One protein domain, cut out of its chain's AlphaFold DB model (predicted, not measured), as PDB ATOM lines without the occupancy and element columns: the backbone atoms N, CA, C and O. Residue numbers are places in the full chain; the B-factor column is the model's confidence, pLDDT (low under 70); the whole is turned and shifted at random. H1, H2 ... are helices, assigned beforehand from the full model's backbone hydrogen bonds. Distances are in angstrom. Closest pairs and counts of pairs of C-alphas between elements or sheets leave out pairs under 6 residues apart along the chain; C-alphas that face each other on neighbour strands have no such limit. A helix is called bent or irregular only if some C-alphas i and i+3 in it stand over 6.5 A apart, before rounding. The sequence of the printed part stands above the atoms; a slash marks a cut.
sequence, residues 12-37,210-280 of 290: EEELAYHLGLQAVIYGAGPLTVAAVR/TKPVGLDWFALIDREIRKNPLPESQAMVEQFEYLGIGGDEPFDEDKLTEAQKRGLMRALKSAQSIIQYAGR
ATOM      1  N   GLU A  12    -135.956   9.764 -46.540       98.31
ATOM      2  CA  GLU A  12    -134.663  10.021 -45.896       98.31
ATOM      3  C   GLU A  12    -134.643   9.550 -44.435       98.31
ATOM      4  O   GLU A  12    -133.690   8.903 -44.005       98.31
ATOM      5  N   GLU A  13    -135.712   9.823 -43.680       98.38
ATOM      6  CA  GLU A  13    -135.850   9.348 -42.302       98.38
ATOM      7  C   GLU A  13    -135.906   7.814 -42.244       98.38
ATOM      8  O   GLU A  13    -135.280   7.217 -41.371       98.38
ATOM      9  N   GLU A  14    -136.605   7.166 -43.183       98.31
ATOM     10  CA  GLU A  14    -136.647   5.700 -43.280       98.31
ATOM     11  C   GLU A  14    -135.288   5.101 -43.652       98.31
ATOM     12  O   GLU A  14    -134.864   4.117 -43.045       98.31
ATOM     13  N   LEU A  15    -134.560   5.703 -44.596       98.44
ATOM     14  CA  LEU A  15    -133.211   5.256 -44.937       98.44
ATOM     15  C   LEU A  15    -132.269   5.368 -43.730       98.44
ATOM     16  O   LEU A  15    -131.568   4.408 -43.401       98.44
ATOM     17  N   ALA A  16    -132.301   6.502 -43.027       98.62
ATOM     18  CA  ALA A  16    -131.516   6.705 -41.814       98.62
ATOM     19  C   ALA A  16    -131.918   5.747 -40.690       98.62
ATOM     20  O   ALA A  16    -131.057   5.245 -39.970       98.62
ATOM     21  N   TYR A  17    -133.212   5.448 -40.559       98.62
ATOM     22  CA  TYR A  17    -133.700   4.438 -39.631       98.62
ATOM     23  C   TYR A  17    -133.116   3.056 -39.947       98.62
ATOM     24  O   TYR A  17    -132.592   2.397 -39.051       98.62
ATOM     25  N   HIS A  18    -133.166   2.612 -41.203       98.38
ATOM     26  CA  HIS A  18    -132.667   1.291 -41.586       98.38
ATOM     27  C   HIS A  18    -131.153   1.157 -41.408       98.38
ATOM     28  O   HIS A  18    -130.701   0.185 -40.798       98.38
ATOM     29  N   LEU A  19    -130.377   2.132 -41.885       98.44
ATOM     30  CA  LEU A  19    -128.919   2.120 -41.750       98.44
ATOM     31  C   LEU A  19    -128.490   2.295 -40.289       98.44
ATOM     32  O   LEU A  19    -127.664   1.530 -39.801       98.44
ATOM     33  N   GLY A  20    -129.116   3.217 -39.553       98.31
ATOM     34  CA  GLY A  20    -128.862   3.407 -38.126       98.31
ATOM     35  C   GLY A  20    -129.185   2.160 -37.305       98.31
ATOM     36  O   GLY A  20    -128.468   1.833 -36.363       98.31
ATOM     37  N   LEU A  21    -130.232   1.414 -37.676       98.06
ATOM     38  CA  LEU A  21    -130.606   0.179 -36.989       98.06
ATOM     39  C   LEU A  21    -129.513  -0.880 -37.154       98.06
ATOM     40  O   LEU A  21    -129.112  -1.502 -36.171       98.06
ATOM     41  N   GLN A  22    -129.031  -1.065 -38.385       97.44
ATOM     42  CA  GLN A  22    -127.935  -1.988 -38.674       97.44
ATOM     43  C   GLN A  22    -126.641  -1.546 -37.986       97.44
ATOM     44  O   GLN A  22    -125.981  -2.383 -37.376       97.44
ATOM     45  N   ALA A  23    -126.331  -0.246 -37.983       97.44
ATOM     46  CA  ALA A  23    -125.156   0.296 -37.307       97.44
ATOM     47  C   ALA A  23    -125.170   0.012 -35.795       97.44
ATOM     48  O   ALA A  23    -124.154  -0.404 -35.245       97.44
ATOM     49  N   VAL A  24    -126.316   0.160 -35.115       96.06
ATOM     50  CA  VAL A  24    -126.425  -0.157 -33.677       96.06
ATOM     51  C   VAL A  24    -126.308  -1.658 -33.416       96.06
ATOM     52  O   VAL A  24    -125.654  -2.056 -32.454       96.06
ATOM     53  N   ILE A  25    -126.926  -2.503 -34.248       95.19
ATOM     54  CA  ILE A  25    -126.842  -3.963 -34.088       95.19
ATOM     55  C   ILE A  25    -125.407  -4.447 -34.313       95.19
ATOM     56  O   ILE A  25    -124.892  -5.202 -33.493       95.19
ATOM     57  N   TYR A  26    -124.753  -3.979 -35.376       94.06
ATOM     58  CA  TYR A  26    -123.351  -4.276 -35.657       94.06
ATOM     59  C   TYR A  26    -122.430  -3.756 -34.545       94.06
ATOM     60  O   TYR A  26    -121.597  -4.493 -34.021       94.06
ATOM     61  N   GLY A  27    -122.631  -2.507 -34.118       92.50
ATOM     62  CA  GLY A  27    -121.834  -1.866 -33.076       92.50
ATOM     63  C   GLY A  27    -122.014  -2.467 -31.679       92.50
ATOM     64  O   GLY A  27    -121.169  -2.247 -30.820       92.50
ATOM     65  N   ALA A  28    -123.065  -3.251 -31.416       89.00
ATOM     66  CA  ALA A  28    -123.348  -3.787 -30.080       89.00
ATOM     67  C   ALA A  28    -122.192  -4.618 -29.485       89.00
ATOM     68  O   ALA A  28    -121.932  -4.526 -28.280       89.00
ATOM     69  N   GLY A  29    -121.493  -5.394 -30.321       86.19
ATOM     70  CA  GLY A  29    -120.302  -6.157 -29.931       86.19
ATOM     71  C   GLY A  29    -119.186  -5.250 -29.400       86.19
ATOM     72  O   GLY A  29    -118.914  -5.273 -28.194       86.19
ATOM     73  N   PRO A  30    -118.592  -4.389 -30.248       90.62
ATOM     74  CA  PRO A  30    -117.494  -3.525 -29.832       90.62
ATOM     75  C   PRO A  30    -117.881  -2.498 -28.773       90.62
ATOM     76  O   PRO A  30    -117.073  -2.202 -27.895       90.62
ATOM     77  N   LEU A  31    -119.131  -2.028 -28.750       90.88
ATOM     78  CA  LEU A  31    -119.632  -1.170 -27.675       90.88
ATOM     79  C   LEU A  31    -119.580  -1.846 -26.301       90.88
ATOM     80  O   LEU A  31    -119.244  -1.200 -25.311       90.88
ATOM     81  N   THR A  32    -119.903  -3.139 -26.223       87.25
ATOM     82  CA  THR A  32    -119.887  -3.872 -24.950       87.25
ATOM     83  C   THR A  32    -118.462  -3.992 -24.412       87.25
ATOM     84  O   THR A  32    -118.222  -3.714 -23.235       87.25
ATOM     85  N   VAL A  33    -117.503  -4.334 -25.276       92.06
ATOM     86  CA  VAL A  33    -116.078  -4.398 -24.913       92.06
ATOM     87  C   VAL A  33    -115.546  -3.012 -24.548       92.06
ATOM     88  O   VAL A  33    -114.860  -2.861 -23.537       92.06
ATOM     89  N   ALA A  34    -115.898  -1.983 -25.322       92.38
ATOM     90  CA  ALA A  34    -115.482  -0.605 -25.082       92.38
ATOM     91  C   ALA A  34    -115.968  -0.071 -23.731       92.38
ATOM     92  O   ALA A  34    -115.216   0.606 -23.036       92.38
ATOM     93  N   ALA A  35    -117.190  -0.407 -23.327       89.88
ATOM     94  CA  ALA A  35    -117.759   0.060 -22.071       89.88
ATOM     95  C   ALA A  35    -117.095  -0.611 -20.844       89.88
ATOM     96  O   ALA A  35    -116.812   0.046 -19.834       89.88
ATOM     97  N   VAL A  36    -116.743  -1.903 -20.956       90.81
ATOM     98  CA  VAL A  36    -115.899  -2.597 -19.963       90.81
ATOM     99  C   VAL A  36    -114.495  -1.993 -19.926       90.81
ATOM    100  O   VAL A  36    -113.962  -1.749 -18.841       90.81
ATOM    101  N   ARG A  37    -113.904  -1.713 -21.090       94.25
ATOM    102  CA  ARG A  37    -112.589  -1.078 -21.212       94.25
ATOM    103  C   ARG A  37    -112.559   0.289 -20.545       94.25
ATOM    104  O   ARG A  37    -111.689   0.528 -19.718       94.25
ATOM    105  N   THR A 210    -120.548   4.519 -17.827       74.81
ATOM    106  CA  THR A 210    -121.234   5.656 -18.448       74.81
ATOM    107  C   THR A 210    -121.936   5.184 -19.715       74.81
ATOM    108  O   THR A 210    -121.353   4.488 -20.542       74.81
ATOM    109  N   LYS A 211    -123.219   5.529 -19.857       80.19
ATOM    110  CA  LYS A 211    -124.009   5.205 -21.049       80.19
ATOM    111  C   LYS A 211    -124.215   6.470 -21.879       80.19
ATOM    112  O   LYS A 211    -124.700   7.451 -21.313       80.19
ATOM    113  N   PRO A 212    -123.912   6.447 -23.187       86.06
ATOM    114  CA  PRO A 212    -124.238   7.551 -24.079       86.06
ATOM    115  C   PRO A 212    -125.739   7.865 -24.080       86.06
ATOM    116  O   PRO A 212    -126.577   7.013 -23.754       86.06
ATOM    117  N   VAL A 213    -126.091   9.085 -24.482       88.19
ATOM    118  CA  VAL A 213    -127.483   9.536 -24.593       88.19
ATOM    119  C   VAL A 213    -127.741  10.030 -26.010       88.19
ATOM    120  O   VAL A 213    -126.914  10.700 -26.611       88.19
ATOM    121  N   GLY A 214    -128.910   9.699 -26.558       93.31
ATOM    122  CA  GLY A 214    -129.307  10.182 -27.879       93.31
ATOM    123  C   GLY A 214    -128.310   9.795 -28.971       93.31
ATOM    124  O   GLY A 214    -127.984   8.615 -29.115       93.31
ATOM    125  N   LEU A 215    -127.846  10.783 -29.738       95.75
ATOM    126  CA  LEU A 215    -126.952  10.564 -30.875       95.75
ATOM    127  C   LEU A 215    -125.501  10.257 -30.477       95.75
ATOM    128  O   LEU A 215    -124.776   9.693 -31.295       95.75
ATOM    129  N   ASP A 216    -125.112  10.469 -29.213       94.00
ATOM    130  CA  ASP A 216    -123.785  10.082 -28.705       94.00
ATOM    131  C   ASP A 216    -123.523   8.574 -28.847       94.00
ATOM    132  O   ASP A 216    -122.375   8.133 -28.905       94.00
ATOM    133  N   TRP A 217    -124.580   7.756 -28.934       93.94
ATOM    134  CA  TRP A 217    -124.442   6.336 -29.265       93.94
ATOM    135  C   TRP A 217    -123.784   6.125 -30.628       93.94
ATOM    136  O   TRP A 217    -122.929   5.255 -30.750       93.94
ATOM    137  N   PHE A 218    -124.155   6.913 -31.636       96.50
ATOM    138  CA  PHE A 218    -123.589   6.803 -32.980       96.50
ATOM    139  C   PHE A 218    -122.167   7.356 -33.034       96.50
ATOM    140  O   PHE A 218    -121.325   6.742 -33.681       96.50
ATOM    141  N   ALA A 219    -121.866   8.409 -32.268       96.00
ATOM    142  CA  ALA A 219    -120.495   8.885 -32.089       96.00
ATOM    143  C   ALA A 219    -119.589   7.812 -31.460       96.00
ATOM    144  O   ALA A 219    -118.449   7.611 -31.884       96.00
ATOM    145  N   LEU A 220    -120.103   7.082 -30.465       94.25
ATOM    146  CA  LEU A 220    -119.372   5.986 -29.841       94.25
ATOM    147  C   LEU A 220    -119.193   4.794 -30.797       94.25
ATOM    148  O   LEU A 220    -118.093   4.255 -30.879       94.25
ATOM    149  N   ILE A 221    -120.240   4.406 -31.537       95.81
ATOM    150  CA  ILE A 221    -120.166   3.347 -32.561       95.81
ATOM    151  C   ILE A 221    -119.111   3.699 -33.609       95.81
ATOM    152  O   ILE A 221    -118.225   2.893 -33.878       95.81
ATOM    153  N   ASP A 222    -119.183   4.909 -34.158       97.38
ATOM    154  CA  ASP A 222    -118.234   5.422 -35.138       97.38
ATOM    155  C   ASP A 222    -116.789   5.338 -34.627       97.38
ATOM    156  O   ASP A 222    -115.922   4.765 -35.289       97.38
ATOM    157  N   ARG A 223    -116.537   5.822 -33.405       96.12
ATOM    158  CA  ARG A 223    -115.211   5.758 -32.782       96.12
ATOM    159  C   ARG A 223    -114.675   4.329 -32.701       96.12
ATOM    160  O   ARG A 223    -113.511   4.104 -33.030       96.12
ATOM    161  N   GLU A 224    -115.485   3.376 -32.239       96.06
ATOM    162  CA  GLU A 224    -115.030   1.991 -32.074       96.06
ATOM    163  C   GLU A 224    -114.846   1.267 -33.414       96.06
ATOM    164  O   GLU A 224    -113.892   0.499 -33.535       96.06
ATOM    165  N   ILE A 225    -115.695   1.532 -34.414       95.56
ATOM    166  CA  ILE A 225    -115.567   0.959 -35.763       95.56
ATOM    167  C   ILE A 225    -114.308   1.490 -36.453       95.56
ATOM    168  O   ILE A 225    -113.520   0.696 -36.960       95.56
ATOM    169  N   ARG A 226    -114.070   2.808 -36.421       95.50
ATOM    170  CA  ARG A 226    -112.866   3.409 -37.019       95.50
ATOM    171  C   ARG A 226    -111.586   2.955 -36.327       95.50
ATOM    172  O   ARG A 226    -110.569   2.776 -36.987       95.50
ATOM    173  N   LYS A 227    -111.618   2.759 -35.002       95.75
ATOM    174  CA  LYS A 227    -110.466   2.235 -34.250       95.75
ATOM    175  C   LYS A 227    -110.220   0.751 -34.524       95.75
ATOM    176  O   LYS A 227    -109.083   0.308 -34.431       95.75
ATOM    177  N   ASN A 228    -111.259  -0.020 -34.830       95.94
ATOM    178  CA  ASN A 228    -111.174  -1.470 -34.988       95.94
ATOM    179  C   ASN A 228    -111.816  -1.908 -36.313       95.94
ATOM    180  O   ASN A 228    -112.850  -2.588 -36.293       95.94
ATOM    181  N   PRO A 229    -111.253  -1.506 -37.464       94.25
ATOM    182  CA  PRO A 229    -111.796  -1.900 -38.755       94.25
ATOM    183  C   PRO A 229    -111.643  -3.411 -38.954       94.25
ATOM    184  O   PRO A 229    -110.647  -4.004 -38.549       94.25
ATOM    185  N   LEU A 230    -112.633  -4.025 -39.600       93.62
ATOM    186  CA  LEU A 230    -112.605  -5.431 -39.998       93.62
ATOM    187  C   LEU A 230    -112.771  -5.524 -41.519       93.62
ATOM    188  O   LEU A 230    -113.812  -5.082 -42.020       93.62
ATOM    189  N   PRO A 231    -111.805  -6.101 -42.261       92.06
ATOM    190  CA  PRO A 231    -111.912  -6.257 -43.712       92.06
ATOM    191  C   PRO A 231    -113.189  -6.988 -44.147       92.06
ATOM    192  O   PRO A 231    -113.826  -6.611 -45.129       92.06
ATOM    193  N   GLU A 232    -113.616  -7.999 -43.388       93.06
ATOM    194  CA  GLU A 232    -114.828  -8.774 -43.663       93.06
ATOM    195  C   GLU A 232    -116.133  -7.968 -43.518       93.06
ATOM    196  O   GLU A 232    -117.145  -8.329 -44.123       93.06
ATOM    197  N   SER A 233    -116.115  -6.869 -42.760       93.06
ATOM    198  CA  SER A 233    -117.284  -6.017 -42.501       93.06
ATOM    199  C   SER A 233    -117.309  -4.742 -43.347       93.06
ATOM    200  O   SER A 233    -118.276  -3.982 -43.260       93.06
ATOM    201  N   GLN A 234    -116.287  -4.502 -44.175       93.12
ATOM    202  CA  GLN A 234    -116.103  -3.246 -44.908       93.12
ATOM    203  C   GLN A 234    -117.344  -2.852 -45.724       93.12
ATOM    204  O   GLN A 234    -117.879  -1.765 -45.537       93.12
ATOM    205  N   ALA A 235    -117.890  -3.763 -46.535       94.75
ATOM    206  CA  ALA A 235    -119.057  -3.478 -47.380       94.75
ATOM    207  C   ALA A 235    -120.337  -3.123 -46.593       94.75
ATOM    208  O   ALA A 235    -121.268  -2.529 -47.139       94.75
ATOM    209  N   MET A 236    -120.431  -3.527 -45.323       94.69
ATOM    210  CA  MET A 236    -121.534  -3.130 -44.446       94.69
ATOM    211  C   MET A 236    -121.269  -1.761 -43.820       94.69
ATOM    212  O   MET A 236    -122.167  -0.925 -43.803       94.69
ATOM    213  N   VAL A 237    -120.044  -1.525 -43.344       95.19
ATOM    214  CA  VAL A 237    -119.646  -0.249 -42.737       95.19
ATOM    215  C   VAL A 237    -119.709   0.900 -43.748       95.19
ATOM    216  O   VAL A 237    -120.246   1.948 -43.410       95.19
ATOM    217  N   GLU A 238    -119.297   0.681 -45.001       96.12
ATOM    218  CA  GLU A 238    -119.379   1.675 -46.089       96.12
ATOM    219  C   GLU A 238    -120.816   2.182 -46.318       96.12
ATOM    220  O   GLU A 238    -121.037   3.334 -46.685       96.12
ATOM    221  N   GLN A 239    -121.838   1.360 -46.051       96.88
ATOM    222  CA  GLN A 239    -123.232   1.806 -46.155       96.88
ATOM    223  C   GLN A 239    -123.599   2.819 -45.062       96.88
ATOM    224  O   GLN A 239    -124.493   3.644 -45.261       96.88
ATOM    225  N   PHE A 240    -122.934   2.768 -43.905       97.62
ATOM    226  CA  PHE A 240    -123.185   3.671 -42.782       97.62
ATOM    227  C   PHE A 240    -122.532   5.046 -42.969       97.62
ATOM    228  O   PHE A 240    -122.930   5.991 -42.285       97.62
ATOM    229  N   GLU A 241    -121.625   5.207 -43.938       96.38
ATOM    230  CA  GLU A 241    -121.015   6.501 -44.271       96.38
ATOM    231  C   GLU A 241    -122.053   7.547 -44.693       96.38
ATOM    232  O   GLU A 241    -121.873   8.735 -44.435       96.38
ATOM    233  N   TYR A 242    -123.199   7.120 -45.242       97.38
ATOM    234  CA  TYR A 242    -124.348   8.000 -45.499       97.38
ATOM    235  C   TYR A 242    -124.812   8.768 -44.244       97.38
ATOM    236  O   TYR A 242    -125.384   9.855 -44.346       97.38
ATOM    237  N   LEU A 243    -124.573   8.199 -43.059       98.00
ATOM    238  CA  LEU A 243    -124.888   8.764 -41.748       98.00
ATOM    239  C   LEU A 243    -123.649   9.317 -41.026       98.00
ATOM    240  O   LEU A 243    -123.746   9.662 -39.851       98.00
ATOM    241  N   GLY A 244    -122.494   9.379 -41.697       97.00
ATOM    242  CA  GLY A 244    -121.233   9.834 -41.111       97.00
ATOM    243  C   GLY A 244    -120.612   8.853 -40.114       97.00
ATOM    244  O   GLY A 244    -119.950   9.290 -39.181       97.00
ATOM    245  N   ILE A 245    -120.860   7.546 -40.259       97.25
ATOM    246  CA  ILE A 245    -120.325   6.502 -39.371       97.25
ATOM    247  C   ILE A 245    -119.328   5.643 -40.148       97.25
ATOM    248  O   ILE A 245    -119.677   5.112 -41.199       97.25
ATOM    249  N   GLY A 246    -118.130   5.443 -39.595       93.94
ATOM    250  CA  GLY A 246    -117.139   4.503 -40.127       93.94
ATOM    251  C   GLY A 246    -116.272   5.035 -41.272       93.94
ATOM    252  O   GLY A 246    -115.418   4.292 -41.743       93.94
ATOM    253  N   GLY A 247    -116.466   6.292 -41.686       89.94
ATOM    254  CA  GLY A 247    -115.654   6.955 -42.712       89.94
ATOM    255  C   GLY A 247    -114.348   7.555 -42.173       89.94
ATOM    256  O   GLY A 247    -113.920   7.272 -41.055       89.94
ATOM    257  N   ASP A 248    -113.719   8.432 -42.959       90.31
ATOM    258  CA  ASP A 248    -112.430   9.056 -42.605       90.31
ATOM    259  C   ASP A 248    -112.538  10.114 -41.491       90.31
ATOM    260  O   ASP A 248    -111.583  10.362 -40.748       90.31
ATOM    261  N   GLU A 249    -113.699  10.761 -41.369       93.94
ATOM    262  CA  GLU A 249    -113.961  11.794 -40.368       93.94
ATOM    263  C   GLU A 249    -114.788  11.239 -39.199       93.94
ATOM    264  O   GLU A 249    -115.666  10.403 -39.416       93.94
ATOM    265  N   PRO A 250    -114.563  11.715 -37.958       96.94
ATOM    266  CA  PRO A 250    -115.440  11.391 -36.842       96.94
ATOM    267  C   PRO A 250    -116.889  11.807 -37.101       96.94
ATOM    268  O   PRO A 250    -117.142  12.864 -37.685       96.94
ATOM    269  N   PHE A 251    -117.823  11.009 -36.583       97.75
ATOM    270  CA  PHE A 251    -119.245  11.335 -36.579       97.75
ATOM    271  C   PHE A 251    -119.496  12.731 -35.995       97.75
ATOM    272  O   PHE A 251    -119.013  13.068 -34.911       97.75
ATOM    273  N   ASP A 252    -120.293  13.516 -36.714       97.31
ATOM    274  CA  ASP A 252    -120.643  14.890 -36.376       97.31
ATOM    275  C   ASP A 252    -122.155  15.070 -36.545       97.31
ATOM    276  O   ASP A 252    -122.685  15.038 -37.661       97.31
ATOM    277  N   GLU A 253    -122.864  15.238 -35.426       96.50
ATOM    278  CA  GLU A 253    -124.321  15.362 -35.441       96.50
ATOM    279  C   GLU A 253    -124.811  16.632 -36.149       96.50
ATOM    280  O   GLU A 253    -125.941  16.652 -36.645       96.50
ATOM    281  N   ASP A 254    -123.980  17.672 -36.247       97.25
ATOM    282  CA  ASP A 254    -124.344  18.931 -36.901       97.25
ATOM    283  C   ASP A 254    -124.381  18.796 -38.427       97.25
ATOM    284  O   ASP A 254    -125.040  19.587 -39.108       97.25
ATOM    285  N   LYS A 255    -123.742  17.755 -38.977       97.19
ATOM    286  CA  LYS A 255    -123.806  17.421 -40.407       97.19
ATOM    287  C   LYS A 255    -125.070  16.647 -40.786       97.19
ATOM    288  O   LYS A 255    -125.347  16.497 -41.975       97.19
ATOM    289  N   LEU A 256    -125.842  16.167 -39.808       98.12
ATOM    290  CA  LEU A 256    -127.061  15.408 -40.065       98.12
ATOM    291  C   LEU A 256    -128.261  16.317 -40.324       98.12
ATOM    292  O   LEU A 256    -128.498  17.302 -39.619       98.12
ATOM    293  N   THR A 257    -129.102  15.916 -41.272       98.44
ATOM    294  CA  THR A 257    -130.421  16.526 -41.443       98.44
ATOM    295  C   THR A 257    -131.346  16.149 -40.284       98.44
ATOM    296  O   THR A 257    -131.210  15.105 -39.643       98.44
ATOM    297  N   GLU A 258    -132.378  16.960 -40.043       98.19
ATOM    298  CA  GLU A 258    -133.389  16.647 -39.025       98.19
ATOM    299  C   GLU A 258    -134.117  15.319 -39.300       98.19
ATOM    300  O   GLU A 258    -134.559  14.645 -38.369       98.19
ATOM    301  N   ALA A 259    -134.247  14.922 -40.571       98.19
ATOM    302  CA  ALA A 259    -134.800  13.620 -40.940       98.19
ATOM    303  C   ALA A 259    -133.864  12.477 -40.526       98.19
ATOM    304  O   ALA A 259    -134.323  11.515 -39.908       98.19
ATOM    305  N   GLN A 260    -132.558  12.608 -40.772       98.62
ATOM    306  CA  GLN A 260    -131.571  11.625 -40.328       98.62
ATOM    307  C   GLN A 260    -131.545  11.503 -38.801       98.62
ATOM    308  O   GLN A 260    -131.644  10.391 -38.283       98.62
ATOM    309  N   LYS A 261    -131.526  12.626 -38.068       98.62
ATOM    310  CA  LYS A 261    -131.558  12.626 -36.592       98.62
ATOM    311  C   LYS A 261    -132.777  11.874 -36.045       98.62
ATOM    312  O   LYS A 261    -132.637  11.028 -35.162       98.62
ATOM    313  N   ARG A 262    -133.977  12.114 -36.595       98.25
ATOM    314  CA  ARG A 262    -135.191  11.373 -36.196       98.25
ATOM    315  C   ARG A 262    -135.099   9.882 -36.522       98.25
ATOM    316  O   ARG A 262    -135.465   9.062 -35.675       98.25
ATOM    317  N   GLY A 263    -134.584   9.531 -37.700       98.44
ATOM    318  CA  GLY A 263    -134.380   8.142 -38.122       98.44
ATOM    319  C   GLY A 263    -133.431   7.391 -37.186       98.44
ATOM    320  O   GLY A 263    -133.779   6.325 -36.679       98.44
ATOM    321  N   LEU A 264    -132.284   7.994 -36.858       98.56
ATOM    322  CA  LEU A 264    -131.290   7.455 -35.926       98.56
ATOM    323  C   LEU A 264    -131.850   7.258 -34.510       98.56
ATOM    324  O   LEU A 264    -131.660   6.207 -33.895       98.56
ATOM    325  N   MET A 265    -132.608   8.229 -33.995       98.00
ATOM    326  CA  MET A 265    -133.240   8.112 -32.676       98.00
ATOM    327  C   MET A 265    -134.281   6.983 -32.629       98.00
ATOM    328  O   MET A 265    -134.359   6.242 -31.642       98.00
ATOM    329  N   ARG A 266    -135.065   6.807 -33.704       97.69
ATOM    330  CA  ARG A 266    -135.973   5.657 -33.853       97.69
ATOM    331  C   ARG A 266    -135.193   4.342 -33.915       97.69
ATOM    332  O   ARG A 266    -135.571   3.382 -33.243       97.69
ATOM    333  N   ALA A 267    -134.109   4.310 -34.686       98.00
ATOM    334  CA  ALA A 267    -133.267   3.137 -34.870       98.00
ATOM    335  C   ALA A 267    -132.665   2.652 -33.552       98.00
ATOM    336  O   ALA A 267    -132.772   1.468 -33.238       98.00
ATOM    337  N   LEU A 268    -132.119   3.563 -32.744       96.19
ATOM    338  CA  LEU A 268    -131.538   3.248 -31.440       96.19
ATOM    339  C   LEU A 268    -132.536   2.515 -30.530       96.19
ATOM    340  O   LEU A 268    -132.219   1.466 -29.966       96.19
ATOM    341  N   LYS A 269    -133.773   3.019 -30.436       95.06
ATOM    342  CA  LYS A 269    -134.834   2.396 -29.630       95.06
ATOM    343  C   LYS A 269    -135.210   1.001 -30.146       95.06
ATOM    344  O   LYS A 269    -135.360   0.062 -29.354       95.06
ATOM    345  N   SER A 270    -135.373   0.861 -31.462       97.19
ATOM    346  CA  SER A 270    -135.703  -0.422 -32.092       97.19
ATOM    347  C   SER A 270    -134.578  -1.443 -31.912       97.19
ATOM    348  O   SER A 270    -134.848  -2.571 -31.503       97.19
ATOM    349  N   ALA A 271    -133.322  -1.054 -32.141       95.31
ATOM    350  CA  ALA A 271    -132.161  -1.929 -32.013       95.31
ATOM    351  C   ALA A 271    -132.009  -2.468 -30.587       95.31
ATOM    352  O   ALA A 271    -131.858  -3.672 -30.409       95.31
ATOM    353  N   GLN A 272    -132.138  -1.615 -29.565       90.56
ATOM    354  CA  GLN A 272    -132.090  -2.049 -28.163       90.56
ATOM    355  C   GLN A 272    -133.166  -3.097 -27.848       90.56
ATOM    356  O   GLN A 272    -132.888  -4.099 -27.188       90.56
ATOM    357  N   SER A 273    -134.378  -2.904 -28.374       92.81
ATOM    358  CA  SER A 273    -135.478  -3.862 -28.212       92.81
ATOM    359  C   SER A 273    -135.193  -5.186 -28.931       92.81
ATOM    360  O   SER A 273    -135.460  -6.256 -28.385       92.81
ATOM    361  N   ILE A 274    -134.615  -5.133 -30.136       94.31
ATOM    362  CA  ILE A 274    -134.231  -6.317 -30.922       94.31
ATOM    363  C   ILE A 274    -133.110  -7.097 -30.231       94.31
ATOM    364  O   ILE A 274    -133.222  -8.314 -30.098       94.31
ATOM    365  N   ILE A 275    -132.065  -6.418 -29.751       89.88
ATOM    366  CA  ILE A 275    -130.947  -7.034 -29.023       89.88
ATOM    367  C   ILE A 275    -131.459  -7.703 -27.744       89.88
ATOM    368  O   ILE A 275    -131.163  -8.872 -27.496       89.88
ATOM    369  N   GLN A 276    -132.289  -7.004 -26.961       88.06
ATOM    370  CA  GLN A 276    -132.899  -7.571 -25.758       88.06
ATOM    371  C   GLN A 276    -133.753  -8.801 -26.085       88.06
ATOM    372  O   GLN A 276    -133.678  -9.816 -25.391       88.06
ATOM    373  N   TYR A 277    -134.552  -8.727 -27.153       89.62
ATOM    374  CA  TYR A 277    -135.335  -9.859 -27.620       89.62
ATOM    375  C   TYR A 277    -134.415 -11.026 -27.985       89.62
ATOM    376  O   TYR A 277    -134.621 -12.121 -27.471       89.62
ATOM    377  N   ALA A 278    -133.391 -10.822 -28.813       86.38
ATOM    378  CA  ALA A 278    -132.453 -11.867 -29.229       86.38
ATOM    379  C   ALA A 278    -131.715 -12.518 -28.041       86.38
ATOM    380  O   ALA A 278    -131.554 -13.737 -28.013       86.38
ATOM    381  N   GLY A 279    -131.354 -11.737 -27.018       78.75
ATOM    382  CA  GLY A 279    -130.659 -12.213 -25.817       78.75
ATOM    383  C   GLY A 279    -131.484 -13.108 -24.880       78.75
ATOM    384  O   GLY A 279    -130.921 -13.748 -23.992       78.75
ATOM    385  N   ARG A 280    -132.809 -13.209 -25.065       76.75
ATOM    386  CA  ARG A 280    -133.719 -13.923 -24.144       76.75
ATOM    387  C   ARG A 280    -133.428 -15.419 -23.967       76.75
ATOM    388  O   ARG A 280    -133.889 -16.011 -22.997       76.75
TER     389      ARG A 280
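AT A GLANCE: This is residues 12 to 37 and 210 to 280 of the 290 residues of the protein "Phosphatidylserine decarboxylase" of Vibrio sp. C7 (UniProt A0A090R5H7). The first arm, H1a, of a long, sharply bent helix, H1, lies in the middle of a rounded body, with H4 packed along one side of it and H3 on another, while H2 packs near the bend, touching both H1a and the second arm, H1b. The second arm, H1b, turns off steeply and crosses H2. The printed part has 97 residues with four named helices, H1 to H4 in chain order, and no named strand: all helix, compact, radius of gyration of the C-alphas 12.5 A, spans 32 by 30 by 26 A.

HOW THE PARTS SIT: Start at the hub H1, residues 12 to 37, assigned as one helix by its hydrogen bonds but bent, with C-alphas 26 and 29 6.8 A apart; its arms H1a, 12 to 26, and H1b, 29 to 37, stand at a steep tilt of 60 degrees. H4, residues 258 to 279, touches H1a, closest at the C-alphas of Tyr 17 and Gly 263, 4.1 A, the same way at 36 degrees, only just steep. H3, residues 231 to 243, touches H1a at Leu 19 and Phe 240, closest C-alphas 6.0 A apart, opposite ways at a shallow tilt of 33 degrees, only just short of steep. H2, residues 216 to 227, touches H1b about perpendicular, 86 degrees, the closest C-alphas those of Pro 30 and Glu 224, 6.4 A. Every O i to N i+4 pair is within hydrogen-bond range in H1a, H1b, H2 and H4; H3, irregular with C-alphas 232 and 235 7.7 A apart, has 2 of 9, beside 7 of 10 O i to N i+3 pairs.

IN THESE COORDINATES: Find C-alpha 12 at (-134.663, 10.021, -45.896); H1a runs 20.9 A from there, and H1b 12.7 A. H2 is 16.4 A long and H3 19.9 A. H4 runs 31.9 A to C-alpha 279 at (-130.659, -12.213, -25.817).

THE WHOLE: Residues 38 to 209 are not printed; C-alphas 37 and 210 are 11.3 A apart across the cut. Residues 244 to 257 make the long link from H3 to H4. No printed residue is under 70 in pLDDT.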